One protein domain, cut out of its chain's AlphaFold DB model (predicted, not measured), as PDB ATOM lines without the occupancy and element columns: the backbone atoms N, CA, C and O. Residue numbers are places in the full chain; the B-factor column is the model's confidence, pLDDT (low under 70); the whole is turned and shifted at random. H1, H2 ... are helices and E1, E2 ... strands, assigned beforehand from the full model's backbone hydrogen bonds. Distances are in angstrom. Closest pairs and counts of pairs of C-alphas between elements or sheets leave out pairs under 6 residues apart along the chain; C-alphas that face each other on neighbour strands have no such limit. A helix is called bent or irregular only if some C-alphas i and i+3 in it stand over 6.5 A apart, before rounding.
ATOM      1  N   LEU A 694      32.866 -55.057 -17.534       93.31
ATOM      2  CA  LEU A 694      34.014 -54.824 -18.411       93.31
ATOM      3  C   LEU A 694      35.337 -55.089 -17.682       93.31
ATOM      4  O   LEU A 694      35.421 -55.072 -16.456       93.31
ATOM      5  N   ARG A 695      36.407 -55.333 -18.445       87.88
ATOM      6  CA  ARG A 695      37.783 -55.425 -17.930       87.88
ATOM      7  C   ARG A 695      38.724 -54.710 -18.885       87.88
ATOM      8  O   ARG A 695      38.537 -54.801 -20.094       87.88
ATOM      9  N   VAL A 696      39.797 -54.112 -18.363       82.62
ATOM     10  CA  VAL A 696      40.787 -53.358 -19.165       82.62
ATOM     11  C   VAL A 696      41.300 -54.163 -20.368       82.62
ATOM     12  O   VAL A 696      41.351 -53.658 -21.486       82.62
ATOM     13  N   LYS A 697      41.594 -55.457 -20.180       80.50
ATOM     14  CA  LYS A 697      42.077 -56.347 -21.255       80.50
ATOM     15  C   LYS A 697      41.109 -56.513 -22.432       80.50
ATOM     16  O   LYS A 697      41.533 -56.888 -23.521       80.50
ATOM     17  N   ASP A 698      39.814 -56.285 -22.219       84.50
ATOM     18  CA  ASP A 698      38.816 -56.401 -23.279       84.50
ATOM     19  C   ASP A 698      38.918 -55.213 -24.265       84.50
ATOM     20  O   ASP A 698      38.519 -55.351 -25.422       84.50
ATOM     21  N   PHE A 699      39.555 -54.102 -23.862       89.38
ATOM     22  CA  PHE A 699      39.728 -52.899 -24.685       89.38
ATOM     23  C   PHE A 699      40.907 -52.957 -25.667       89.38
ATOM     24  O   PHE A 699      40.927 -52.203 -26.640       89.38
ATOM     25  N   ALA A 700      41.842 -53.894 -25.485       83.50
ATOM     26  CA  ALA A 700      42.955 -54.121 -26.414       83.50
ATOM     27  C   ALA A 700      42.518 -54.795 -27.733       83.50
ATOM     28  O   ALA A 700      43.297 -54.907 -28.680       83.50
ATOM     29  N   ARG A 701      41.269 -55.274 -27.812       87.12
ATOM     30  CA  ARG A 701      40.723 -55.914 -29.015       87.12
ATOM     31  C   ARG A 701      40.501 -54.885 -30.120       87.12
ATOM     32  O   ARG A 701      40.066 -53.765 -29.857       87.12
ATOM     33  N   VAL A 702      40.750 -55.301 -31.361       89.88
ATOM     34  CA  VAL A 702      40.469 -54.497 -32.557       89.88
ATOM     35  C   VAL A 702      38.958 -54.301 -32.687       89.88
ATOM     36  O   VAL A 702      38.219 -55.276 -32.795       89.88
ATOM     37  N   ALA A 703      38.521 -53.044 -32.681       91.06
ATOM     38  CA  ALA A 703      37.139 -52.639 -32.901       91.06
ATOM     39  C   ALA A 703      36.808 -52.585 -34.401       91.06
ATOM     40  O   ALA A 703      35.766 -53.076 -34.827       91.06
ATOM     41  N   THR A 704      37.699 -52.011 -35.215       94.25
ATOM     42  CA  THR A 704      37.539 -51.932 -36.677       94.25
ATOM     43  C   THR A 704      38.876 -51.671 -37.380       94.25
ATOM     44  O   THR A 704      39.879 -51.381 -36.730       94.25
ATOM     45  N   THR A 705      38.886 -51.731 -38.711       90.19
ATOM     46  CA  THR A 705      40.026 -51.351 -39.554       90.19
ATOM     47  C   THR A 705      39.571 -50.337 -40.599       90.19
ATOM     48  O   THR A 705      38.714 -50.651 -41.421       90.19
ATOM     49  N   ILE A 706      40.169 -49.143 -40.601       83.62
ATOM     50  CA  ILE A 706      39.865 -48.057 -41.549       83.62
ATOM     51  C   ILE A 706      41.145 -47.706 -42.312       83.62
ATOM     52  O   ILE A 706      42.194 -47.513 -41.701       83.62
ATOM     53  N   GLU A 707      41.076 -47.674 -43.648       78.25
ATOM     54  CA  GLU A 707      42.214 -47.372 -44.542       78.25
ATOM     55  C   GLU A 707      43.492 -48.188 -44.237       78.25
ATOM     56  O   GLU A 707      44.618 -47.713 -44.366       78.25
ATOM     57  N   GLY A 708      43.327 -49.445 -43.810       78.38
ATOM     58  CA  GLY A 708      44.440 -50.345 -43.481       78.38
ATOM     59  C   GLY A 708      45.039 -50.165 -42.079       78.38
ATOM     60  O   GLY A 708      45.944 -50.919 -41.723       78.38
ATOM     61  N   ARG A 709      44.526 -49.236 -41.256       83.62
ATOM     62  CA  ARG A 709      44.869 -49.112 -39.830       83.62
ATOM     63  C   ARG A 709      43.798 -49.769 -38.962       83.62
ATOM     64  O   ARG A 709      42.633 -49.377 -39.012       83.62
ATOM     65  N   ALA A 710      44.201 -50.747 -38.155       86.56
ATOM     66  CA  ALA A 710      43.361 -51.314 -37.105       86.56
ATOM     67  C   ALA A 710      43.254 -50.330 -35.930       86.56
ATOM     68  O   ALA A 710      44.265 -49.754 -35.531       86.56
ATOM     69  N   PHE A 711      42.044 -50.163 -35.400       90.38
ATOM     70  CA  PHE A 711      41.747 -49.363 -34.215       90.38
ATOM     71  C   PHE A 711      41.246 -50.274 -33.098       90.38
ATOM     72  O   PHE A 711      40.321 -51.059 -33.318       90.38
ATOM     73  N   THR A 712      41.839 -50.187 -31.911       94.06
ATOM     74  CA  THR A 712      41.368 -50.914 -30.721       94.06
ATOM     75  C   THR A 712      40.221 -50.183 -30.028       94.06
ATOM     76  O   THR A 712      40.043 -48.979 -30.213       94.06
ATOM     77  N   TYR A 713      39.443 -50.882 -29.196       94.56
ATOM     78  CA  TYR A 713      38.431 -50.218 -28.366       94.56
ATOM     79  C   TYR A 713      39.051 -49.143 -27.460       94.56
ATOM     80  O   TYR A 713      38.464 -48.074 -27.334       94.56
ATOM     81  N   SER A 714      40.252 -49.364 -26.910       93.50
ATOM     82  CA  SER A 714      40.969 -48.358 -26.106       93.50
ATOM     83  C   SER A 714      41.306 -47.091 -26.907       93.50
ATOM     84  O   SER A 714      41.140 -45.978 -26.409       93.50
ATOM     85  N   GLU A 715      41.729 -47.225 -28.171       94.69
ATOM     86  CA  GLU A 715      41.980 -46.073 -29.051       94.69
ATOM     87  C   GLU A 715      40.687 -45.316 -29.387       94.69
ATOM     88  O   GLU A 715      40.682 -44.087 -29.421       94.69
ATOM     89  N   VAL A 716      39.582 -46.030 -29.615       96.81
ATOM     90  CA  VAL A 716      38.275 -45.414 -29.892       96.81
ATOM     91  C   VAL A 716      37.716 -44.708 -28.652       96.81
ATOM     92  O   VAL A 716      37.163 -43.615 -28.765       96.81
ATOM     93  N   MET A 717      37.902 -45.283 -27.462       97.06
ATOM     94  CA  MET A 717      37.560 -44.645 -26.188       97.06
ATOM     95  C   MET A 717      38.373 -43.361 -25.969       97.06
ATOM     96  O   MET A 717      37.804 -42.359 -25.546       97.06
ATOM     97  N   ASP A 718      39.666 -43.353 -26.320       96.12
ATOM     98  CA  ASP A 718      40.528 -42.160 -26.252       96.12
ATOM     99  C   ASP A 718      40.055 -41.056 -27.202       96.12
ATOM    100  O   ASP A 718      40.065 -39.877 -26.856       96.12
ATOM    101  N   ILE A 719      39.588 -41.442 -28.395       96.31
ATOM    102  CA  ILE A 719      38.943 -40.517 -29.329       96.31
ATOM    103  C   ILE A 719      37.678 -39.938 -28.688       96.31
ATOM    104  O   ILE A 719      37.531 -38.722 -28.662       96.31
ATOM    105  N   TYR A 720      36.799 -40.775 -28.132       97.44
ATOM    106  CA  TYR A 720      35.534 -40.338 -27.535       97.44
ATOM    107  C   TYR A 720      35.717 -39.264 -26.451       97.44
ATOM    108  O   TYR A 720      35.191 -38.162 -26.607       97.44
ATOM    109  N   VAL A 721      36.504 -39.536 -25.402       96.19
ATOM    110  CA  VAL A 721      36.745 -38.543 -24.333       96.19
ATOM    111  C   VAL A 721      37.690 -37.430 -24.780       96.19
ATOM    112  O   VAL A 721      37.574 -36.291 -24.336       96.19
ATOM    113  N   GLY A 722      38.610 -37.715 -25.705       93.25
ATOM    114  CA  GLY A 722      39.517 -36.718 -26.264       93.25
ATOM    115  C   GLY A 722      38.799 -35.632 -27.064       93.25
ATOM    116  O   GLY A 722      39.293 -34.507 -27.122       93.25
ATOM    117  N   MET A 723      37.624 -35.932 -27.625       94.81
ATOM    118  CA  MET A 723      36.767 -34.947 -28.290       94.81
ATOM    119  C   MET A 723      36.103 -33.955 -27.320       94.81
ATOM    120  O   MET A 723      35.662 -32.901 -27.769       94.81
ATOM    121  N   TRP A 724      36.050 -34.243 -26.012       93.50
ATOM    122  CA  TRP A 724      35.498 -33.322 -25.004       93.50
ATOM    123  C   TRP A 724      36.454 -32.173 -24.668       93.50
ATOM    124  O   TRP A 724      36.019 -31.099 -24.262       93.50
ATOM    125  N   ASN A 725      37.759 -32.373 -24.872       90.69
ATOM    126  CA  ASN A 725      38.775 -31.345 -24.668       90.69
ATOM    127  C   ASN A 725      39.142 -30.682 -26.007       90.69
ATOM    128  O   ASN A 725      39.725 -31.326 -26.879       90.69
ATOM    129  N   GLU A 726      38.889 -29.377 -26.155       87.75
ATOM    130  CA  GLU A 726      39.092 -28.638 -27.418       87.75
ATOM    131  C   GLU A 726      40.511 -28.814 -28.000       87.75
ATOM    132  O   GLU A 726      40.695 -29.017 -29.205       87.75
ATOM    133  N   LYS A 727      41.542 -28.769 -27.143       88.44
ATOM    134  CA  LYS A 727      42.949 -28.868 -27.565       88.44
ATOM    135  C   LYS A 727      43.285 -30.282 -28.058       88.44
ATOM    136  O   LYS A 727      44.030 -30.425 -29.031       88.44
ATOM    137  N   LYS A 728      42.753 -31.325 -27.406       90.88
ATOM    138  CA  LYS A 728      42.963 -32.727 -27.807       90.88
ATOM    139  C   LYS A 728      42.120 -33.104 -29.026       90.88
ATOM    140  O   LYS A 728      42.658 -33.739 -29.931       90.88
ATOM    141  N   ALA A 729      40.882 -32.621 -29.119       91.75
ATOM    142  CA  ALA A 729      40.009 -32.788 -30.281       91.75
ATOM    143  C   ALA A 729      40.694 -32.317 -31.574       91.75
ATOM    144  O   ALA A 729      40.748 -33.052 -32.560       91.75
ATOM    145  N   LYS A 730      41.337 -31.141 -31.548       90.69
ATOM    146  CA  LYS A 730      42.133 -30.633 -32.680       90.69
ATOM    147  C   LYS A 730      43.299 -31.552 -33.050       90.69
ATOM    148  O   LYS A 730      43.563 -31.768 -34.233       90.69
ATOM    149  N   ALA A 731      43.993 -32.115 -32.060       89.25
ATOM    150  CA  ALA A 731      45.093 -33.049 -32.302       89.25
ATOM    151  C   ALA A 731      44.605 -34.385 -32.897       89.25
ATOM    152  O   ALA A 731      45.295 -34.977 -33.728       89.25
ATOM    153  N   ILE A 732      43.406 -34.838 -32.525       92.06
ATOM    154  CA  ILE A 732      42.755 -36.018 -33.102       92.06
ATOM    155  C   ILE A 732      42.347 -35.733 -34.553       92.06
ATOM    156  O   ILE A 732      42.817 -36.418 -35.464       92.06
ATOM    157  N   LEU A 733      41.540 -34.695 -34.783       92.81
ATOM    158  CA  LEU A 733      40.971 -34.383 -36.096       92.81
ATOM    159  C   LEU A 733      42.036 -34.014 -37.130       92.81
ATOM    160  O   LEU A 733      42.037 -34.565 -38.228       92.81
ATOM    161  N   HIS A 734      42.963 -33.120 -36.782       90.00
ATOM    162  CA  HIS A 734      43.930 -32.577 -37.742       90.00
ATOM    163  C   HIS A 734      45.314 -33.225 -37.644       90.00
ATOM    164  O   HIS A 734      46.072 -33.194 -38.609       90.00
ATOM    165  N   GLY A 735      45.648 -33.851 -36.511       86.44
ATOM    166  CA  GLY A 735      46.907 -34.577 -36.341       86.44
ATOM    167  C   GLY A 735      46.796 -36.044 -36.756       86.44
ATOM    168  O   GLY A 735      47.532 -36.496 -37.631       86.44
ATOM    169  N   VAL A 736      45.890 -36.802 -36.129       87.44
ATOM    170  CA  VAL A 736      45.731 -38.247 -36.390       87.44
ATOM    171  C   VAL A 736      44.964 -38.500 -37.683       87.44
ATOM    172  O   VAL A 736      45.412 -39.283 -38.519       87.44
ATOM    173  N   PHE A 737      43.828 -37.825 -37.854       90.38
ATOM    174  CA  PHE A 737      42.924 -38.024 -38.985       90.38
ATOM    175  C   PHE A 737      43.073 -36.969 -40.085       90.38
ATOM    176  O   PHE A 737      42.396 -37.067 -41.100       90.38
ATOM    177  N   GLY A 738      43.996 -36.008 -39.958       85.31
ATOM    178  CA  GLY A 738      44.080 -34.852 -40.863       85.31
ATOM    179  C   GLY A 738      44.398 -35.177 -42.326       85.31
ATOM    180  O   GLY A 738      44.233 -34.326 -43.193       85.31
ATOM    181  N   LYS A 739      44.849 -36.405 -42.616       84.50
ATOM    182  CA  LYS A 739      45.070 -36.905 -43.985       84.50
ATOM    183  C   LYS A 739      43.853 -37.617 -44.584       84.50
ATOM    184  O   LYS A 739      43.897 -37.961 -45.762       84.50
ATOM    185  N   MET A 740      42.807 -37.861 -43.797       83.31
ATOM    186  CA  MET A 740      41.596 -38.529 -44.264       83.31
ATOM    187  C   MET A 740      40.661 -37.553 -44.989       83.31
ATOM    188  O   MET A 740      40.634 -36.370 -44.647       83.31
ATOM    189  N   PRO A 741      39.846 -38.029 -45.949       83.00
ATOM    190  CA  PRO A 741      38.946 -37.167 -46.720       83.00
ATOM    191  C   PRO A 741      37.889 -36.447 -45.872       83.00
ATOM    192  O   PRO A 741      37.497 -35.330 -46.199       83.00
ATOM    193  N   ASN A 742      37.406 -37.089 -44.805       88.44
ATOM    194  CA  ASN A 742      36.449 -36.504 -43.868       88.44
ATOM    195  C   ASN A 742      36.768 -36.950 -42.425       88.44
ATOM    196  O   ASN A 742      36.210 -37.944 -41.956       88.44
ATOM    197  N   PRO A 743      37.678 -36.239 -41.732       89.44
ATOM    198  CA  PRO A 743      38.134 -36.608 -40.392       89.44
ATOM    199  C   PRO A 743      37.001 -36.687 -39.362       89.44
ATOM    200  O   PRO A 743      36.962 -37.616 -38.558       89.44
ATOM    201  N   GLU A 744      36.057 -35.745 -39.408       91.88
ATOM    202  CA  GLU A 744      34.929 -35.654 -38.470       91.88
ATOM    203  C   GLU A 744      33.984 -36.846 -38.614       91.88
ATOM    204  O   GLU A 744      33.612 -37.470 -37.620       91.88
ATOM    205  N   LYS A 745      33.644 -37.207 -39.858       91.81
ATOM    206  CA  LYS A 745      32.809 -38.375 -40.137       91.81
ATOM    207  C   LYS A 745      33.490 -39.663 -39.676       91.81
ATOM    208  O   LYS A 745      32.839 -40.472 -39.023       91.81
ATOM    209  N   THR A 746      34.787 -39.833 -39.946       91.75
ATOM    210  CA  THR A 746      35.531 -41.010 -39.470       91.75
ATOM    211  C   THR A 746      35.523 -41.098 -37.944       91.75
ATOM    212  O   THR A 746      35.299 -42.170 -37.387       91.75
ATOM    213  N   VAL A 747      35.734 -39.976 -37.249       94.31
ATOM    214  CA  VAL A 747      35.682 -39.925 -35.780       94.31
ATOM    215  C   VAL A 747      34.291 -40.298 -35.259       94.31
ATOM    216  O   VAL A 747      34.194 -41.095 -34.329       94.31
ATOM    217  N   GLN A 748      33.216 -39.787 -35.867       94.69
ATOM    218  CA  GLN A 748      31.845 -40.147 -35.487       94.69
ATOM    219  C   GLN A 748      31.536 -41.630 -35.731       94.69
ATOM    220  O   GLN A 748      30.927 -42.270 -34.875       94.69
ATOM    221  N   GLU A 749      31.979 -42.191 -36.859       93.00
ATOM    222  CA  GLU A 749      31.834 -43.619 -37.165       93.00
ATOM    223  C   GLU A 749      32.563 -44.490 -36.138       93.00
ATOM    224  O   GLU A 749      31.996 -45.471 -35.662       93.00
ATOM    225  N   LEU A 750      33.782 -44.106 -35.743       95.12
ATOM    226  CA  LEU A 750      34.541 -44.797 -34.703       95.12
ATOM    227  C   LEU A 750      33.830 -44.726 -33.348       95.12
ATOM    228  O   LEU A 750      33.618 -45.763 -32.726       95.12
ATOM    229  N   ILE A 751      33.409 -43.537 -32.904       96.62
ATOM    230  CA  ILE A 751      32.688 -43.361 -31.630       96.62
ATOM    231  C   ILE A 751      31.381 -44.173 -31.613       96.62
ATOM    232  O   ILE A 751      31.013 -44.723 -30.574       96.62
ATOM    233  N   GLY A 752      30.703 -44.304 -32.758       95.56
ATOM    234  CA  GLY A 752      29.491 -45.113 -32.912       95.56
ATOM    235  C   GLY A 752      29.680 -46.615 -32.668       95.56
ATOM    236  O   GLY A 752      28.691 -47.320 -32.483       95.56
ATOM    237  N   LEU A 753      30.923 -47.113 -32.631       95.81
ATOM    238  CA  LEU A 753      31.238 -48.510 -32.306       95.81
ATOM    239  C   LEU A 753      31.233 -48.798 -30.797       95.81
ATOM    240  O   LEU A 753      31.257 -49.969 -30.411       95.81
ATOM    241  N   LEU A 754      31.246 -47.765 -29.946       96.81
ATOM    242  CA  LEU A 754      31.250 -47.926 -28.494       96.81
ATOM    243  C   LEU A 754      29.833 -48.152 -27.957       96.81
ATOM    244  O   LEU A 754      28.918 -47.372 -28.224       96.81
ATOM    245  N   SER A 755      29.680 -49.180 -27.125       96.56
ATOM    246  CA  SER A 755      28.509 -49.340 -26.255       96.56
ATOM    247  C   SER A 755      28.454 -48.254 -25.172       96.56
ATOM    248  O   SER A 755      29.469 -47.632 -24.855       96.56
ATOM    249  N   GLU A 756      27.283 -48.050 -24.563       97.00
ATOM    250  CA  GLU A 756      27.128 -47.094 -23.454       97.00
ATOM    251  C   GLU A 756      28.013 -47.454 -22.250       97.00
ATOM    252  O   GLU A 756      28.645 -46.572 -21.675       97.00
ATOM    253  N   ASP A 757      28.178 -48.745 -21.941       96.69
ATOM    254  CA  ASP A 757      29.085 -49.194 -20.875       96.69
ATOM    255  C   ASP A 757      30.555 -48.881 -21.203       96.69
ATOM    256  O   ASP A 757      31.325 -48.504 -20.320       96.69
ATOM    257  N   GLN A 758      30.961 -48.980 -22.475       96.62
ATOM    258  CA  GLN A 758      32.311 -48.596 -22.910       96.62
ATOM    259  C   GLN A 758      32.520 -47.079 -22.875       96.62
ATOM    260  O   GLN A 758      33.589 -46.621 -22.479       96.62
ATOM    261  N   LYS A 759      31.518 -46.277 -23.247       97.25
ATOM    262  CA  LYS A 759      31.590 -44.819 -23.076       97.25
ATOM    263  C   LYS A 759      31.741 -44.467 -21.603       97.25
ATOM    264  O   LYS A 759      32.684 -43.768 -21.246       97.25
ATOM    265  N   ARG A 760      30.916 -45.065 -20.737       97.44
ATOM    266  CA  ARG A 760      31.010 -44.875 -19.288       97.44
ATOM    267  C   ARG A 760      32.372 -45.300 -18.740       97.44
ATOM    268  O   ARG A 760      32.941 -44.596 -17.915       97.44
ATOM    269  N   ALA A 761      32.932 -46.408 -19.221       95.81
ATOM    270  CA  ALA A 761      34.278 -46.838 -18.857       95.81
ATOM    271  C   ALA A 761      35.360 -45.821 -19.263       95.81
ATOM    272  O   ALA A 761      36.318 -45.629 -18.520       95.81
ATOM    273  N   ALA A 762      35.209 -45.149 -20.408       96.44
ATOM    274  CA  ALA A 762      36.129 -44.098 -20.835       96.44
ATOM    275  C   ALA A 762      36.052 -42.858 -19.923       96.44
ATOM    276  O   ALA A 762      37.079 -42.274 -19.583       96.44
ATOM    277  N   GLU A 763      34.852 -42.490 -19.473       96.81
ATOM    278  CA  GLU A 763      34.622 -41.364 -18.553       96.81
ATOM    279  C   GLU A 763      35.303 -41.554 -17.194       96.81
ATOM    280  O   GLU A 763      35.817 -40.591 -16.624       96.81
ATOM    281  N   LEU A 764      35.376 -42.795 -16.697       96.25
ATOM    282  CA  LEU A 764      36.045 -43.112 -15.429       96.25
ATOM    283  C   LEU A 764      37.515 -42.676 -15.412       96.25
ATOM    284  O   LEU A 764      38.039 -42.335 -14.355       96.25
ATOM    285  N   VAL A 765      38.185 -42.662 -16.570       94.81
ATOM    286  CA  VAL A 765      39.572 -42.185 -16.679       94.81
ATOM    287  C   VAL A 765      39.656 -40.686 -16.401       94.81
ATOM    288  O   VAL A 765      40.590 -40.243 -15.736       94.81
ATOM    289  N   VAL A 766      38.685 -39.900 -16.866       94.56
ATOM    290  CA  VAL A 766      38.609 -38.463 -16.570       94.56
ATOM    291  C   VAL A 766      38.285 -38.244 -15.089       94.56
ATOM    292  O   VAL A 766      38.937 -37.433 -14.434       94.56
ATOM    293  N   GLU A 767      37.337 -39.010 -14.539       95.00
ATOM    294  CA  GLU A 767      36.970 -38.944 -13.117       95.00
ATOM    295  C   GLU A 767      38.151 -39.264 -12.189       95.00
ATOM    296  O   GLU A 767      38.343 -38.587 -11.179       95.00
ATOM    297  N   ASP A 768      38.973 -40.260 -12.529       94.62
ATOM    298  CA  ASP A 768      40.164 -40.608 -11.751       94.62
ATOM    299  C   ASP A 768      41.221 -39.490 -11.763       94.62
ATOM    300  O   ASP A 768      41.826 -39.206 -10.725       94.62
ATOM    301  N   HIS A 769      41.425 -38.819 -12.903       91.69
ATOM    302  CA  HIS A 769      42.320 -37.660 -12.971       91.69
ATOM    303  C   HIS A 769      41.814 -36.507 -12.097       91.69
ATOM    304  O   HIS A 769      42.582 -35.980 -11.293       91.69
ATOM    305  N   GLU A 770      40.529 -36.155 -12.198       91.44
ATOM    306  CA  GLU A 770      39.923 -35.089 -11.390       91.44
ATOM    307  C   GLU A 770      39.971 -35.402  -9.890       91.44
ATOM    308  O   GLU A 770      40.327 -34.538  -9.090       91.44
ATOM    309  N   ARG A 771      39.688 -36.651  -9.496       92.81
ATOM    310  CA  ARG A 771      39.717 -37.094  -8.092       92.81
ATOM    311  C   ARG A 771      41.097 -36.936  -7.448       92.81
ATOM    312  O   ARG A 771      41.181 -36.708  -6.244       92.81
ATOM    313  N   ASN A 772      42.169 -37.104  -8.222       93.44
ATOM    314  CA  ASN A 772      43.539 -37.109  -7.706       93.44
ATOM    315  C   ASN A 772      44.300 -35.798  -7.946       93.44
ATOM    316  O   ASN A 772      45.378 -35.624  -7.372       93.44
ATOM    317  N   PHE A 773      43.759 -34.883  -8.759       92.00
ATOM    318  CA  PHE A 773      44.434 -33.650  -9.171       92.00
ATOM    319  C   PHE A 773      44.949 -32.839  -7.980       92.00
ATOM    320  O   PHE A 773      46.142 -32.538  -7.929       92.00
ATOM    321  N   ASP A 774      44.085 -32.536  -7.006       91.69
ATOM    322  CA  ASP A 774      44.427 -31.650  -5.887       91.69
ATOM    323  C   ASP A 774      45.565 -32.232  -5.033       91.69
ATOM    324  O   ASP A 774      46.560 -31.554  -4.794       91.69
ATOM    325  N   ARG A 775      45.508 -33.529  -4.695       92.00
ATOM    326  CA  ARG A 775      46.561 -34.218  -3.922       92.00
ATOM    327  C   ARG A 775      47.925 -34.182  -4.623       92.00
ATOM    328  O   ARG A 775      48.957 -33.930  -3.991       92.00
ATOM    329  N   ILE A 776      47.947 -34.456  -5.930       91.31
ATOM    330  CA  ILE A 776      49.187 -34.436  -6.721       91.31
ATOM    331  C   ILE A 776      49.710 -32.997  -6.818       91.31
ATOM    332  O   ILE A 776      50.903 -32.748  -6.640       91.31
ATOM    333  N   ASN A 777      48.812 -32.040  -7.060       91.25
ATOM    334  CA  ASN A 777      49.132 -30.626  -7.200       91.25
ATOM    335  C   ASN A 777      49.733 -30.047  -5.912       91.25
ATOM    336  O   ASN A 777      50.792 -29.420  -5.951       91.25
ATOM    337  N   GLU A 778      49.111 -30.318  -4.766       89.94
ATOM    338  CA  GLU A 778      49.580 -29.893  -3.444       89.94
ATOM    339  C   GLU A 778      50.987 -30.411  -3.142       89.94
ATOM    340  O   GLU A 778      51.827 -29.661  -2.647       89.94
ATOM    341  N   SER A 779      51.287 -31.660  -3.511       87.12
ATOM    342  CA  SER A 779      52.614 -32.257  -3.316       87.12
ATOM    343  C   SER A 779      53.708 -31.518  -4.105       87.12
ATOM    344  O   SER A 779      54.825 -31.316  -3.616       87.12
ATOM    345  N   LEU A 780      53.381 -31.066  -5.319       87.50
ATOM    346  CA  LEU A 780      54.295 -30.325  -6.194       87.50
ATOM    347  C   LEU A 780      54.447 -28.863  -5.760       87.50
ATOM    348  O   LEU A 780      55.567 -28.343  -5.737       87.50
ATOM    349  N   ILE A 781      53.355 -28.226  -5.333       87.75
ATOM    350  CA  ILE A 781      53.380 -26.891  -4.724       87.75
ATOM    351  C   ILE A 781      54.227 -26.919  -3.450       87.75
ATOM    352  O   ILE A 781      55.122 -26.091  -3.303       87.75
ATOM    353  N   TYR A 782      54.018 -27.900  -2.572       84.62
ATOM    354  CA  TYR A 782      54.793 -28.045  -1.343       84.62
ATOM    355  C   TYR A 782      56.293 -28.174  -1.625       84.62
ATOM    356  O   TYR A 782      57.113 -27.525  -0.977       84.62
ATOM    357  N   ALA A 783      56.680 -29.008  -2.590       81.88
ATOM    358  CA  ALA A 783      58.089 -29.291  -2.839       81.88
ATOM    359  C   ALA A 783      58.817 -28.191  -3.626       81.88
ATOM    360  O   ALA A 783      60.000 -27.942  -3.370       81.88
ATOM    361  N   PHE A 784      58.136 -27.556  -4.586       83.50
ATOM    362  CA  PHE A 784      58.764 -26.705  -5.603       83.50
ATOM    363  C   PHE A 784      58.154 -25.307  -5.724       83.50
ATOM    364  O   PHE A 784      58.605 -24.534  -6.567       83.50
ATOM    365  N   ASN A 785      57.126 -24.987  -4.934       88.25
ATOM    366  CA  ASN A 785      56.294 -23.799  -5.112       88.25
ATOM    367  C   ASN A 785      55.764 -23.673  -6.558       88.25
ATOM    368  O   ASN A 785      55.724 -22.592  -7.151       88.25
ATOM    369  N   LYS A 786      55.405 -24.813  -7.165       86.75
ATOM    370  CA  LYS A 786      54.903 -24.880  -8.538       86.75
ATOM    371  C   LYS A 786      53.855 -25.978  -8.687       86.75
ATOM    372  O   LYS A 786      54.181 -27.156  -8.595       86.75
ATOM    373  N   GLY A 787      52.620 -25.565  -8.946       85.31
ATOM    374  CA  GLY A 787      51.485 -26.444  -9.211       85.31
ATOM    375  C   GLY A 787      51.196 -26.670 -10.695       85.31
ATOM    376  O   GLY A 787      51.757 -26.000 -11.567       85.31
ATOM    377  N   MET A 788      50.313 -27.633 -10.943       86.62
ATOM    378  CA  MET A 788      49.702 -27.968 -12.224       86.62
ATOM    379  C   MET A 788      48.596 -26.977 -12.587       86.62
ATOM    380  O   MET A 788      47.869 -26.482 -11.725       86.62
ATOM    381  N   THR A 789      48.419 -26.751 -13.884       82.75
ATOM    382  CA  THR A 789      47.232 -26.074 -14.412       82.75
ATOM    383  C   THR A 789      46.102 -27.091 -14.548       82.75
ATOM    384  O   THR A 789      46.284 -28.141 -15.166       82.75
ATOM    385  N   ARG A 790      44.936 -26.790 -13.966       85.38
ATOM    386  CA  ARG A 790      43.744 -27.635 -14.093       85.38
ATOM    387  C   ARG A 790      43.187 -27.498 -15.510       85.38
ATOM    388  O   ARG A 790      42.988 -26.386 -15.989       85.38
ATOM    389  N   GLU A 791      42.973 -28.616 -16.188       84.88
ATOM    390  CA  GLU A 791      42.420 -28.659 -17.545       84.88
ATOM    391  C   GLU A 791      41.132 -29.474 -17.510       84.88
ATOM    392  O   GLU A 791      41.130 -30.597 -17.011       84.88
ATOM    393  N   GLU A 792      40.056 -28.934 -18.073       83.88
ATOM    394  CA  GLU A 792      38.781 -29.645 -18.141       83.88
ATOM    395  C   GLU A 792      38.894 -30.906 -19.005       83.88
ATOM    396  O   GLU A 792      39.515 -30.907 -20.079       83.88
ATOM    397  N   PHE A 793      38.273 -31.986 -18.528       87.31
ATOM    398  CA  PHE A 793      38.271 -33.297 -19.179       87.31
ATOM    399  C   PHE A 793      39.690 -33.788 -19.513       87.31
ATOM    400  O   PHE A 793      39.978 -34.237 -20.629       87.31
ATOM    401  N   TYR A 794      40.611 -33.644 -18.554       86.06
ATOM    402  CA  TYR A 794      42.017 -33.961 -18.763       86.06
ATOM    403  C   TYR A 794      42.219 -35.425 -19.181       86.06
ATOM    404  O   TYR A 794      41.916 -36.362 -18.449       86.06
ATOM    405  N   THR A 795      42.834 -35.608 -20.350       87.81
ATOM    406  CA  THR A 795      43.496 -36.851 -20.769       87.81
ATOM    407  C   THR A 795      44.774 -36.498 -21.523       87.81
ATOM    408  O   THR A 795      44.792 -35.551 -22.322       87.81
ATOM    409  N   SER A 796      45.875 -37.194 -21.262       82.94
ATOM    410  CA  SER A 796      47.197 -36.845 -21.793       82.94
ATOM    411  C   SER A 796      47.264 -36.797 -23.326       82.94
ATOM    412  O   SER A 796      46.427 -37.348 -24.052       82.94
ATOM    413  N   ILE A 797      48.266 -36.069 -23.827       83.06
ATOM    414  CA  ILE A 797      48.602 -35.991 -25.251       83.06
ATOM    415  C   ILE A 797      50.057 -36.421 -25.423       83.06
ATOM    416  O   ILE A 797      50.980 -35.629 -25.225       83.06
ATOM    417  N   HIS A 798      50.268 -37.660 -25.859       79.50
ATOM    418  CA  HIS A 798      51.594 -38.157 -26.219       79.50
ATOM    419  C   HIS A 798      51.844 -37.924 -27.714       79.50
ATOM    420  O   HIS A 798      51.304 -38.631 -28.566       79.50
ATOM    421  N   ARG A 799      52.644 -36.910 -28.067       74.50
ATOM    422  CA  ARG A 799      52.989 -36.625 -29.474       74.50
ATOM    423  C   ARG A 799      54.074 -37.585 -29.968       74.50
ATOM    424  O   ARG A 799      55.091 -37.754 -29.303       74.50
ATOM    425  N   LEU A 800      53.899 -38.151 -31.164       57.75
ATOM    426  CA  LEU A 800      54.800 -39.182 -31.709       57.75
ATOM    427  C   LEU A 800      56.222 -38.678 -32.042       57.75
ATOM    428  O   LEU A 800      57.134 -39.485 -32.170       57.75
ATOM    429  N   GLU A 801      56.446 -37.364 -32.128       46.88
ATOM    430  CA  GLU A 801      57.785 -36.769 -32.312       46.88
ATOM    431  C   GLU A 801      58.531 -36.496 -30.990       46.88
ATOM    432  O   GLU A 801      59.720 -36.180 -31.010       46.88
ATOM    433  N   ALA A 802      57.858 -36.605 -29.838       35.06
ATOM    434  CA  ALA A 802      58.430 -36.266 -28.531       35.06
ATOM    435  C   ALA A 802      59.212 -37.417 -27.869       35.06
ATOM    436  O   ALA A 802      59.832 -37.204 -26.831       35.06
ATOM    437  N   TYR A 803      59.262 -38.599 -28.491       34.03
ATOM    438  CA  TYR A 803      60.220 -39.662 -28.148       34.03
ATOM    439  C   TYR A 803      61.514 -39.520 -28.968       34.03
ATOM    440  O   TYR A 803      62.060 -40.491 -29.486       34.03
ATOM    441  N   GLY A 804      61.980 -38.282 -29.153       26.67
ATOM    442  CA  GLY A 804      63.283 -38.025 -29.755       26.67
ATOM    443  C   GLY A 804      64.420 -38.490 -28.830       26.67
ATOM    444  O   GLY A 804      64.235 -38.509 -27.614       26.67
ATOM    445  N   PRO A 805      65.626 -38.777 -29.360       28.67
ATOM    446  CA  PRO A 805      66.792 -39.251 -28.599       28.67
ATOM    447  C   PRO A 805      67.379 -38.196 -27.644       28.67
ATOM    448  O   PRO A 805      68.480 -38.363 -27.130       28.67
ATOM    449  N   GLY A 806      66.663 -37.093 -27.408       28.47
ATOM    450  CA  GLY A 806      67.018 -36.030 -26.475       28.47
ATOM    451  C   GLY A 806      66.816 -36.447 -25.023       28.47
ATOM    452  O   GLY A 806      66.307 -35.655 -24.231       28.47
ATOM    453  N   GLY A 807      67.205 -37.684 -24.687       28.89
ATOM    454  CA  GLY A 807      67.480 -38.071 -23.318       28.89
ATOM    455  C   GLY A 807      68.279 -36.954 -22.664       28.89
ATOM    456  O   GLY A 807      69.204 -36.420 -23.276       28.89
ATOM    457  N   LEU A 808      67.820 -36.561 -21.474       31.09
ATOM    458  CA  LEU A 808      68.461 -35.628 -20.553       31.09
ATOM    459  C   LEU A 808      69.955 -35.466 -20.881       31.09
ATOM    460  O   LEU A 808      70.739 -36.387 -20.652       31.09
ATOM    461  N   THR A 809      70.296 -34.319 -21.470       23.69
ATOM    462  CA  THR A 809      71.646 -33.885 -21.845       23.69
ATOM    463  C   THR A 809      72.671 -34.338 -20.824       23.69
ATOM    464  O   THR A 809      72.699 -33.763 -19.749       23.69
ATOM    465  N   ASP A 810      73.475 -35.357 -21.153       31.45
ATOM    466  CA  ASP A 810      74.700 -35.812 -20.468       31.45
ATOM    467  C   ASP A 810      74.842 -35.331 -18.999       31.45
ATOM    468  O   ASP A 810      75.811 -34.674 -18.594       31.45
ATOM    469  N   VAL A 811      73.811 -35.622 -18.189       33.75
ATOM    470  CA  VAL A 811      73.656 -35.119 -16.805       33.75
ATOM    471  C   VAL A 811      74.644 -35.828 -15.869       33.75
ATOM    472  O   VAL A 811      74.821 -35.454 -14.713       33.75
ATOM    473  N   ASP A 812      75.322 -36.849 -16.387       39.38
ATOM    474  CA  ASP A 812      76.238 -37.718 -15.662       39.38
ATOM    475  C   ASP A 812      77.660 -37.148 -15.550       39.38
ATOM    476  O   ASP A 812      78.500 -37.698 -14.824       39.38
ATOM    477  N   SER A 813      77.961 -36.028 -16.217       36.06
ATOM    478  CA  SER A 813      79.232 -35.348 -16.008       36.06
ATOM    479  C   SER A 813      79.190 -34.543 -14.701       36.06
ATOM    480  O   SER A 813      78.276 -33.766 -14.433       36.06
ATOM    481  N   LEU A 814      80.222 -34.713 -13.870       36.50
ATOM    482  CA  LEU A 814      80.407 -33.908 -12.656       36.50
ATOM    483  C   LEU A 814      80.392 -32.402 -12.937       36.50
ATOM    484  O   LEU A 814      79.969 -31.633 -12.082       36.50
ATOM    485  N   GLU A 815      80.851 -32.008 -14.127       36.97
ATOM    486  CA  GLU A 815      80.783 -30.630 -14.601       36.97
ATOM    487  C   GLU A 815      79.352 -30.214 -14.943       36.97
ATOM    488  O   GLU A 815      79.039 -29.055 -14.744       36.97
ATOM    489  N   SER A 816      78.478 -31.115 -15.400       37.91
ATOM    490  CA  SER A 816      77.061 -30.832 -15.672       37.91
ATOM    491  C   SER A 816      76.303 -30.598 -14.365       37.91
ATOM    492  O   SER A 816      75.563 -29.637 -14.272       37.91
ATOM    493  N   MET A 817      76.566 -31.383 -13.314       41.69
ATOM    494  CA  MET A 817      75.985 -31.158 -11.978       41.69
ATOM    495  C   MET A 817      76.511 -29.892 -11.276       41.69
ATOM    496  O   MET A 817      75.855 -29.370 -10.376       41.69
ATOM    497  N   GLU A 818      77.709 -29.429 -11.652       38.75
ATOM    498  CA  GLU A 818      78.329 -28.196 -11.146       38.75
ATOM    499  C   GLU A 818      78.018 -26.957 -12.023       38.75
ATOM    500  O   GLU A 818      78.040 -25.845 -11.499       38.75
ATOM    501  N   LYS A 819      77.722 -27.117 -13.329       36.69
ATOM    502  CA  LYS A 819      77.441 -26.030 -14.302       36.69
ATOM    503  C   LYS A 819      75.953 -25.827 -14.603       36.69
ATOM    504  O   LYS A 819      75.547 -24.687 -14.808       36.69
ATOM    505  N   GLU A 820      75.154 -26.890 -14.628       37.59
ATOM    506  CA  GLU A 820      73.688 -26.864 -14.698       37.59
ATOM    507  C   GLU A 820      73.175 -27.320 -13.326       37.59
ATOM    508  O   GLU A 820      73.182 -28.505 -12.994       37.59
ATOM    509  N   GLY A 821      72.848 -26.362 -12.456       38.53
ATOM    510  CA  GLY A 821      72.579 -26.644 -11.046       38.53
ATOM    511  C   GLY A 821      71.491 -27.704 -10.842       38.53
ATOM    512  O   GLY A 821      70.530 -27.779 -11.608       38.53
ATOM    513  N   LEU A 822      71.574 -28.496  -9.758       51.44
ATOM    514  CA  LEU A 822      70.368 -29.139  -9.210       51.44
ATOM    515  C   LEU A 822      69.456 -28.072  -8.576       51.44
ATOM    516  O   LEU A 822      69.186 -28.087  -7.379       51.44
ATOM    517  N   ASP A 823      69.010 -27.106  -9.371       53.62
ATOM    518  CA  ASP A 823      67.962 -26.195  -8.952       53.62
ATOM    519  C   ASP A 823      66.613 -26.931  -8.883       53.62
ATOM    520  O   ASP A 823      66.448 -28.070  -9.344       53.62
ATOM    521  N   ALA A 824      65.631 -26.279  -8.263       56.41
ATOM    522  CA  ALA A 824      64.288 -26.826  -8.114       56.41
ATOM    523  C   ALA A 824      63.655 -27.221  -9.464       56.41
ATOM    524  O   ALA A 824      62.885 -28.178  -9.512       56.41
ATOM    525  N   GLY A 825      64.008 -26.545 -10.564       57.78
ATOM    526  CA  GLY A 825      63.519 -26.840 -11.908       57.78
ATOM    527  C   GLY A 825      64.081 -28.143 -12.475       57.78
ATOM    528  O   GLY A 825      63.323 -28.956 -13.005       57.78
ATOM    529  N   ALA A 826      65.381 -28.396 -12.306       65.25
ATOM    530  CA  ALA A 826      66.018 -29.640 -12.736       65.25
ATOM    531  C   ALA A 826      65.509 -30.858 -11.943       65.25
ATOM    532  O   ALA A 826      65.312 -31.937 -12.507       65.25
ATOM    533  N   VAL A 827      65.275 -30.703 -10.635       69.81
ATOM    534  CA  VAL A 827      64.683 -31.763  -9.798       69.81
ATOM    535  C   VAL A 827      63.223 -31.998 -10.181       69.81
ATOM    536  O   VAL A 827      62.839 -33.148 -10.395       69.81
ATOM    537  N   LEU A 828      62.433 -30.933 -10.356       70.75
ATOM    538  CA  LEU A 828      61.046 -31.026 -10.811       70.75
ATOM    539  C   LEU A 828      60.940 -31.737 -12.166       70.75
ATOM    540  O   LEU A 828      60.107 -32.621 -12.313       70.75
ATOM    541  N   GLY A 829      61.802 -31.421 -13.138       67.19
ATOM    542  CA  GLY A 829      61.809 -32.100 -14.438       67.19
ATOM    543  C   GLY A 829      62.123 -33.599 -14.334       67.19
ATOM    544  O   GLY A 829      61.534 -34.414 -15.044       67.19
ATOM    545  N   ARG A 830      63.004 -34.005 -13.409       72.44
ATOM    546  CA  ARG A 830      63.303 -35.429 -13.163       72.44
ATOM    547  C   ARG A 830      62.156 -36.147 -12.459       72.44
ATOM    548  O   ARG A 830      61.864 -37.281 -12.819       72.44
ATOM    549  N   VAL A 831      61.490 -35.491 -11.515       76.69
ATOM    550  CA  VAL A 831      60.379 -36.070 -10.754       76.69
ATOM    551  C   VAL A 831      59.102 -36.107 -11.601       76.69
ATOM    552  O   VAL A 831      58.593 -37.185 -11.889       76.69
ATOM    553  N   ALA A 832      58.642 -34.960 -12.096       74.25
ATOM    554  CA  ALA A 832      57.359 -34.816 -12.778       74.25
ATOM    555  C   ALA A 832      57.410 -35.007 -14.307       74.25
ATOM    556  O   ALA A 832      56.377 -35.133 -14.955       74.25
ATOM    557  N   GLY A 833      58.589 -35.034 -14.934       71.69
ATOM    558  CA  GLY A 833      58.676 -35.186 -16.390       71.69
ATOM    559  C   GLY A 833      57.924 -34.074 -17.137       71.69
ATOM    560  O   GLY A 833      58.086 -32.892 -16.834       71.69
ATOM    561  N   ASN A 834      57.104 -34.452 -18.124       70.38
ATOM    562  CA  ASN A 834      56.444 -33.507 -19.033       70.38
ATOM    563  C   ASN A 834      54.983 -33.175 -18.678       70.38
ATOM    564  O   ASN A 834      54.429 -32.273 -19.301       70.38
ATOM    565  N   PHE A 835      54.346 -33.838 -17.702       76.50
ATOM    566  CA  PHE A 835      52.917 -33.593 -17.423       76.50
ATOM    567  C   PHE A 835      52.652 -32.244 -16.726       76.50
ATOM    568  O   PHE A 835      51.528 -31.756 -16.738       76.50
ATOM    569  N   MET A 836      53.698 -31.605 -16.186       76.75
ATOM    570  CA  MET A 836      53.664 -30.246 -15.618       76.75
ATOM    571  C   MET A 836      53.673 -29.129 -16.670       76.75
ATOM    572  O   MET A 836      53.695 -27.948 -16.318       76.75
ATOM    573  N   GLN A 837      53.754 -29.476 -17.955       75.88
ATOM    574  CA  GLN A 837      53.718 -28.498 -19.034       75.88
ATOM    575  C   GLN A 837      52.274 -28.087 -19.315       75.88
ATOM    576  O   GLN A 837      51.416 -28.934 -19.563       75.88
ATOM    577  N   ASP A 838      52.024 -26.777 -19.335       76.88
ATOM    578  CA  ASP A 838      50.729 -26.239 -19.745       76.88
ATOM    579  C   ASP A 838      50.395 -26.698 -21.170       76.88
ATOM    580  O   ASP A 838      51.259 -26.700 -22.058       76.88
ATOM    581  N   ARG A 839      49.129 -27.063 -21.423       76.94
ATOM    582  CA  ARG A 839      48.729 -27.478 -22.771       76.94
ATOM    583  C   ARG A 839      48.845 -26.303 -23.726       76.94
ATOM    584  O   ARG A 839      48.053 -25.358 -23.672       76.94
ATOM    585  N   LEU A 840      49.797 -26.427 -24.645       77.06
ATOM    586  CA  LEU A 840      49.990 -25.478 -25.726       77.06
ATOM    587  C   LEU A 840      48.826 -25.533 -26.700       77.06
ATOM    588  O   LEU A 840      48.371 -26.601 -27.120       77.06
ATOM    589  N   GLU A 841      48.395 -24.350 -27.102       73.38
ATOM    590  CA  GLU A 841      47.436 -24.225 -28.171       73.38
ATOM    591  C   GLU A 841      48.139 -24.258 -29.529       73.38
ATOM    592  O   GLU A 841      49.039 -23.458 -29.786       73.38
ATOM    593  N   ILE A 842      47.745 -25.201 -30.386       76.88
ATOM    594  CA  ILE A 842      48.336 -25.405 -31.712       76.88
ATOM    595  C   ILE A 842      47.229 -25.259 -32.753       76.88
ATOM    596  O   ILE A 842      46.158 -25.860 -32.613       76.88
ATOM    597  N   ASP A 843      47.473 -24.454 -33.785       79.12
ATOM    598  CA  ASP A 843      46.527 -24.286 -34.884       79.12
ATOM    599  C   ASP A 843      46.381 -25.574 -35.704       79.12
ATOM    600  O   ASP A 843      47.271 -26.424 -35.736       79.12
ATOM    601  N   GLU A 844      45.247 -25.701 -36.387       83.88
ATOM    602  CA  GLU A 844      44.848 -26.911 -37.113       83.88
ATOM    603  C   GLU A 844      45.906 -27.389 -38.115       83.88
ATOM    604  O   GLU A 844      46.137 -28.588 -38.241       83.88
ATOM    605  N   LYS A 845      46.611 -26.465 -38.784       77.94
ATOM    606  CA  LYS A 845      47.585 -26.798 -39.837       77.94
ATOM    607  C   LYS A 845      48.889 -27.368 -39.286       77.94
ATOM    608  O   LYS A 845      49.591 -28.069 -40.008       77.94
ATOM    609  N   HIS A 846      49.217 -27.069 -38.031       82.44
ATOM    610  CA  HIS A 846      50.443 -27.527 -37.376       82.44
ATOM    611  C   HIS A 846      50.197 -28.655 -36.366       82.44
ATOM    612  O   HIS A 846      51.116 -29.045 -35.638       82.44
ATOM    613  N   GLN A 847      48.977 -29.200 -36.311       83.19
ATOM    614  CA  GLN A 847      48.689 -30.350 -35.465       83.19
ATOM    615  C   GLN A 847      49.499 -31.568 -35.911       83.19
ATOM    616  O   GLN A 847      49.505 -31.969 -37.072       83.19
ATOM    617  N   LYS A 848      50.185 -32.174 -34.942       83.38
ATOM    618  CA  LYS A 848      50.969 -33.399 -35.125       83.38
ATOM    619  C   LYS A 848      50.193 -34.606 -34.605       83.38
ATOM    620  O   LYS A 848      49.479 -34.451 -33.608       83.38
ATOM    621  N   PRO A 849      50.357 -35.795 -35.214       80.06
ATOM    622  CA  PRO A 849      49.690 -37.006 -34.759       80.06
ATOM    623  C   PRO A 849      50.104 -37.373 -33.330       80.06
ATOM    624  O   PRO A 849      51.250 -37.174 -32.906       80.06
ATOM    625  N   ILE A 850      49.142 -37.920 -32.596       85.06
ATOM    626  CA  ILE A 850      49.281 -38.329 -31.198       85.06
ATOM    627  C   ILE A 850      49.136 -39.849 -31.087       85.06
ATOM    628  O   ILE A 850      48.490 -40.477 -31.931       85.06
ATOM    629  N   LYS A 851      49.746 -40.446 -30.061       85.44
ATOM    630  CA  LYS A 851      49.540 -41.852 -29.702       85.44
ATOM    631  C   LYS A 851      48.150 -41.994 -29.079       85.44
ATOM    632  O   LYS A 851      47.881 -41.370 -28.055       85.44
ATOM    633  N   LEU A 852      47.292 -42.789 -29.715       87.31
ATOM    634  CA  LEU A 852      45.970 -43.136 -29.193       87.31
ATOM    635  C   LEU A 852      46.062 -44.374 -28.292       87.31
ATOM    636  O   LEU A 852      46.884 -45.256 -28.550       87.31
ATOM    637  N   GLY A 853      45.205 -44.430 -27.274       88.81
ATOM    638  CA  GLY A 853      45.056 -45.572 -26.365       88.81
ATOM    639  C   GLY A 853      44.761 -45.106 -24.946       88.81
ATOM    640  O   GLY A 853      45.678 -44.744 -24.212       88.81
ATOM    641  N   LEU A 854      43.483 -45.068 -24.562       91.75
ATOM    642  CA  LEU A 854      43.052 -44.387 -23.342       91.75
ATOM    643  C   LEU A 854      43.614 -45.043 -22.080       91.75
ATOM    644  O   LEU A 854      44.191 -44.358 -21.241       91.75
ATOM    645  N   PHE A 855      43.457 -46.361 -21.948       87.94
ATOM    646  CA  PHE A 855      43.858 -47.084 -20.739       87.94
ATOM    647  C   PHE A 855      45.368 -47.297 -20.662       87.94
ATOM    648  O   PHE A 855      45.929 -47.272 -19.569       87.94
ATOM    649  N   GLU A 856      46.039 -47.459 -21.803       82.00
ATOM    650  CA  GLU A 856      47.496 -47.549 -21.873       82.00
ATOM    651  C   GLU A 856      48.149 -46.220 -21.475       82.00
ATOM    652  O   GLU A 856      49.101 -46.212 -20.691       82.00
ATOM    653  N   ASN A 857      47.616 -45.099 -21.976       85.31
ATOM    654  CA  ASN A 857      48.081 -43.763 -21.610       85.31
ATOM    655  C   ASN A 857      47.774 -43.478 -20.130       85.31
ATOM    656  O   ASN A 857      48.689 -43.167 -19.374       85.31
ATOM    657  N   TRP A 858      46.530 -43.707 -19.683       89.25
ATOM    658  CA  TRP A 858      46.126 -43.533 -18.282       89.25
ATOM    659  C   TRP A 858      47.024 -44.297 -17.308       89.25
ATOM    660  O   TRP A 858      47.451 -43.730 -16.308       89.25
ATOM    661  N   HIS A 859      47.349 -45.556 -17.605       84.75
ATOM    662  CA  HIS A 859      48.218 -46.361 -16.753       84.75
ATOM    663  C   HIS A 859      49.613 -45.735 -16.602       84.75
ATOM    664  O   HIS A 859      50.104 -45.583 -15.483       84.75
ATOM    665  N   SER A 860      50.217 -45.312 -17.718       78.25
ATOM    666  CA  SER A 860      51.529 -44.653 -17.733       78.25
ATOM    667  C   SER A 860      51.510 -43.288 -17.035       78.25
ATOM    668  O   SER A 860      52.473 -42.917 -16.357       78.25
ATOM    669  N   ASP A 861      50.438 -42.518 -17.210       84.38
ATOM    670  CA  ASP A 861      50.302 -41.185 -16.625       84.38
ATOM    671  C   ASP A 861      50.035 -41.263 -15.127       84.38
ATOM    672  O   ASP A 861      50.656 -40.537 -14.359       84.38
ATOM    673  N   MET A 862      49.162 -42.174 -14.692       89.50
ATOM    674  CA  MET A 862      48.886 -42.443 -13.282       89.50
ATOM    675  C   MET A 862      50.181 -42.748 -12.524       89.50
ATOM    676  O   MET A 862      50.438 -42.117 -11.504       89.50
ATOM    677  N   GLU A 863      51.024 -43.655 -13.023       85.31
ATOM    678  CA  GLU A 863      52.317 -43.955 -12.393       85.31
ATOM    679  C   GLU A 863      53.233 -42.731 -12.329       85.31
ATOM    680  O   GLU A 863      53.863 -42.478 -11.303       85.31
ATOM    681  N   SER A 864      53.272 -41.940 -13.403       84.62
ATOM    682  CA  SER A 864      54.067 -40.709 -13.467       84.62
ATOM    683  C   SER A 864      53.578 -39.665 -12.457       84.62
ATOM    684  O   SER A 864      54.382 -39.019 -11.781       84.62
ATOM    685  N   HIS A 865      52.259 -39.520 -12.328       89.56
ATOM    686  CA  HIS A 865      51.596 -38.624 -11.391       89.56
ATOM    687  C   HIS A 865      51.852 -39.029  -9.938       89.56
ATOM    688  O   HIS A 865      52.253 -38.188  -9.132       89.56
ATOM    689  N   GLU A 866      51.661 -40.310  -9.605       91.94
ATOM    690  CA  GLU A 866      51.903 -40.804  -8.249       91.94
ATOM    691  C   GLU A 866      53.377 -40.695  -7.881       91.94
ATOM    692  O   GLU A 866      53.700 -40.172  -6.815       91.94
ATOM    693  N   HIS A 867      54.279 -41.097  -8.783       89.94
ATOM    694  CA  HIS A 867      55.721 -40.946  -8.585       89.94
ATOM    695  C   HIS A 867      56.082 -39.496  -8.279       89.94
ATOM    696  O   HIS A 867      56.837 -39.228  -7.344       89.94
ATOM    697  N   ALA A 868      55.512 -38.555  -9.031       89.31
ATOM    698  CA  ALA A 868      55.766 -37.150  -8.806       89.31
ATOM    699  C   ALA A 868      55.267 -36.668  -7.441       89.31
ATOM    700  O   ALA A 868      56.022 -36.007  -6.727       89.31
ATOM    701  N   ALA A 869      54.046 -37.042  -7.053       90.38
ATOM    702  CA  ALA A 869      53.472 -36.684  -5.761       90.38
ATOM    703  C   ALA A 869      54.303 -37.235  -4.587       90.38
ATOM    704  O   ALA A 869      54.671 -36.485  -3.683       90.38
ATOM    705  N   GLY A 870      54.676 -38.518  -4.627       90.81
ATOM    706  CA  GLY A 870      55.426 -39.153  -3.541       90.81
ATOM    707  C   GLY A 870      56.896 -38.726  -3.462       90.81
ATOM    708  O   GLY A 870      57.441 -38.559  -2.369       90.81
ATOM    709  N   MET A 871      57.558 -38.494  -4.603       90.50
ATOM    710  CA  MET A 871      59.002 -38.216  -4.631       90.50
ATOM    711  C   MET A 871      59.368 -36.741  -4.504       90.50
ATOM    712  O   MET A 871      60.483 -36.437  -4.077       90.50
ATOM    713  N   ALA A 872      58.472 -35.818  -4.860       87.75
ATOM    714  CA  ALA A 872      58.777 -34.390  -4.946       87.75
ATOM    715  C   ALA A 872      59.440 -33.834  -3.676       87.75
ATOM    716  O   ALA A 872      60.514 -33.225  -3.738       87.75
ATOM    717  N   ARG A 873      58.842 -34.108  -2.512       86.88
ATOM    718  CA  ARG A 873      59.320 -33.606  -1.217       86.88
ATOM    719  C   ARG A 873      60.720 -34.114  -0.875       86.88
ATOM    720  O   ARG A 873      61.617 -33.309  -0.598       86.88
TER     721      ARG A 873
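AT A GLANCE: This is residues 694 to 873 of the 1274 residues of the protein "MuF_C domain-containing protein" of Dethiosulfovibrio peptidovorans (UniProt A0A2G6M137). A head of short helices, H2, H3 and H4, with the strand hairpin E1 and E2 and the short helix H1 on it, makes one end of an elongated body, and from it two long helices, the bent H5 and H8, run the same way toward the other end, where H7 packs on H8. Residues 812 to 819, of which 814 to 819 belong to H6, stick out, and of the two long links 785 to 813 folds back toward the head before it runs out to H6, while 833 to 853 leads from H7 back to the head and H8. The printed part has 180 residues, with eight named helices and two named strands in the order H1 E1 E2 H2 H3 H4 H5 H6 H7 H8; the two strands make an antiparallel sheet, E1 - E2, and the class is mostly helix. The whole is compact, with a radius of gyration of the C-alphas of 18.3 A and spans of 55 by 32 by 28 A.

IN THESE COORDINATES: H1, residues 696 to 700, begins at C-alpha 696, (40.787, -53.358, -19.165). E1, residues 702 to 706, is 11.1 A long, and E2, residues 709 to 712, 9.9 A. H2, residues 713 to 722, is 13.7 A long. H3, residues 726 to 736, is 14.7 A long and neither bent nor irregular, but only just: C-alphas 733 and 736 are 6.1 A apart. H4 is residues 743 to 751, 12.3 A. H5, residues 756 to 784, was assigned as one helix by its hydrogen bonds but is bent, with C-alphas 771 and 774 at 7.5 A; its arms are H5a, residues 756 to 771, 22.2 A long, and H5b, residues 774 to 784, 15.2 A long, and H5a begins at C-alpha 756, (27.128, -47.094, -23.454). H6 is residues 814 to 819 and H7 residues 824 to 832. H8, residues 854 to 873, is 29.5 A long, ends at C-alpha 873, (59.320, -33.606, -1.217), and is irregular, with C-alphas 870 and 873 at 7.2 A.

HOW THE PARTS SIT: H2 is the hub, touching H1, H3, H4, H5a and H8. Its closest C-alphas to H5a are those of Met 717 and Ala 762, 5.6 A, at a steep tilt of 57 degrees, the same way. H4 touches it at Tyr 720 and Ile 751, closest C-alphas 5.8 A apart, at a steep tilt of 59 degrees, opposite ways. H8 touches H2 with residues 854 to 856 alone, closest at Asp 718 and Leu 854, C-alphas 4.4 A apart. E1 and E2 are a hairpin, antiparallel at 153 degrees, with N 703 and O 711 at 2.8 A and N 706 and O 709 at 2.9 A within hydrogen-bond range. H5a and H5b stand at 34 degrees, a shallow tilt only just short of steep. H8 touches H5b with residues 865 to 873 alone, closest C-alphas Ala 783 and Arg 873, 4.8 A, at a steep tilt of 43 degrees. H7 and H8 form a helical hairpin, closest at the C-alphas of Ala 832 and Ala 868, 4.9 A. H6 touches no helix. Every O i to N i+4 pair is within hydrogen-bond range in H2, H3, H4, H5b, H6 and H7; the count is 10 of 12 in H5a, 15 of 16 in H8 and 0 of 1 in H1, where 1 of 2 O i to N i+3 pairs is within range.

THE WHOLE: The C-alphas of Glu 756 and Glu 815, the two farthest apart, are 56.8 A from each other. The printed part has no cut. The links H5 to H6, 29 residues, and H7 to H8, 21 residues, are long. The mean pLDDT of the printed part is 80.4, and residues 800 to 827 and residue 829 are under 70.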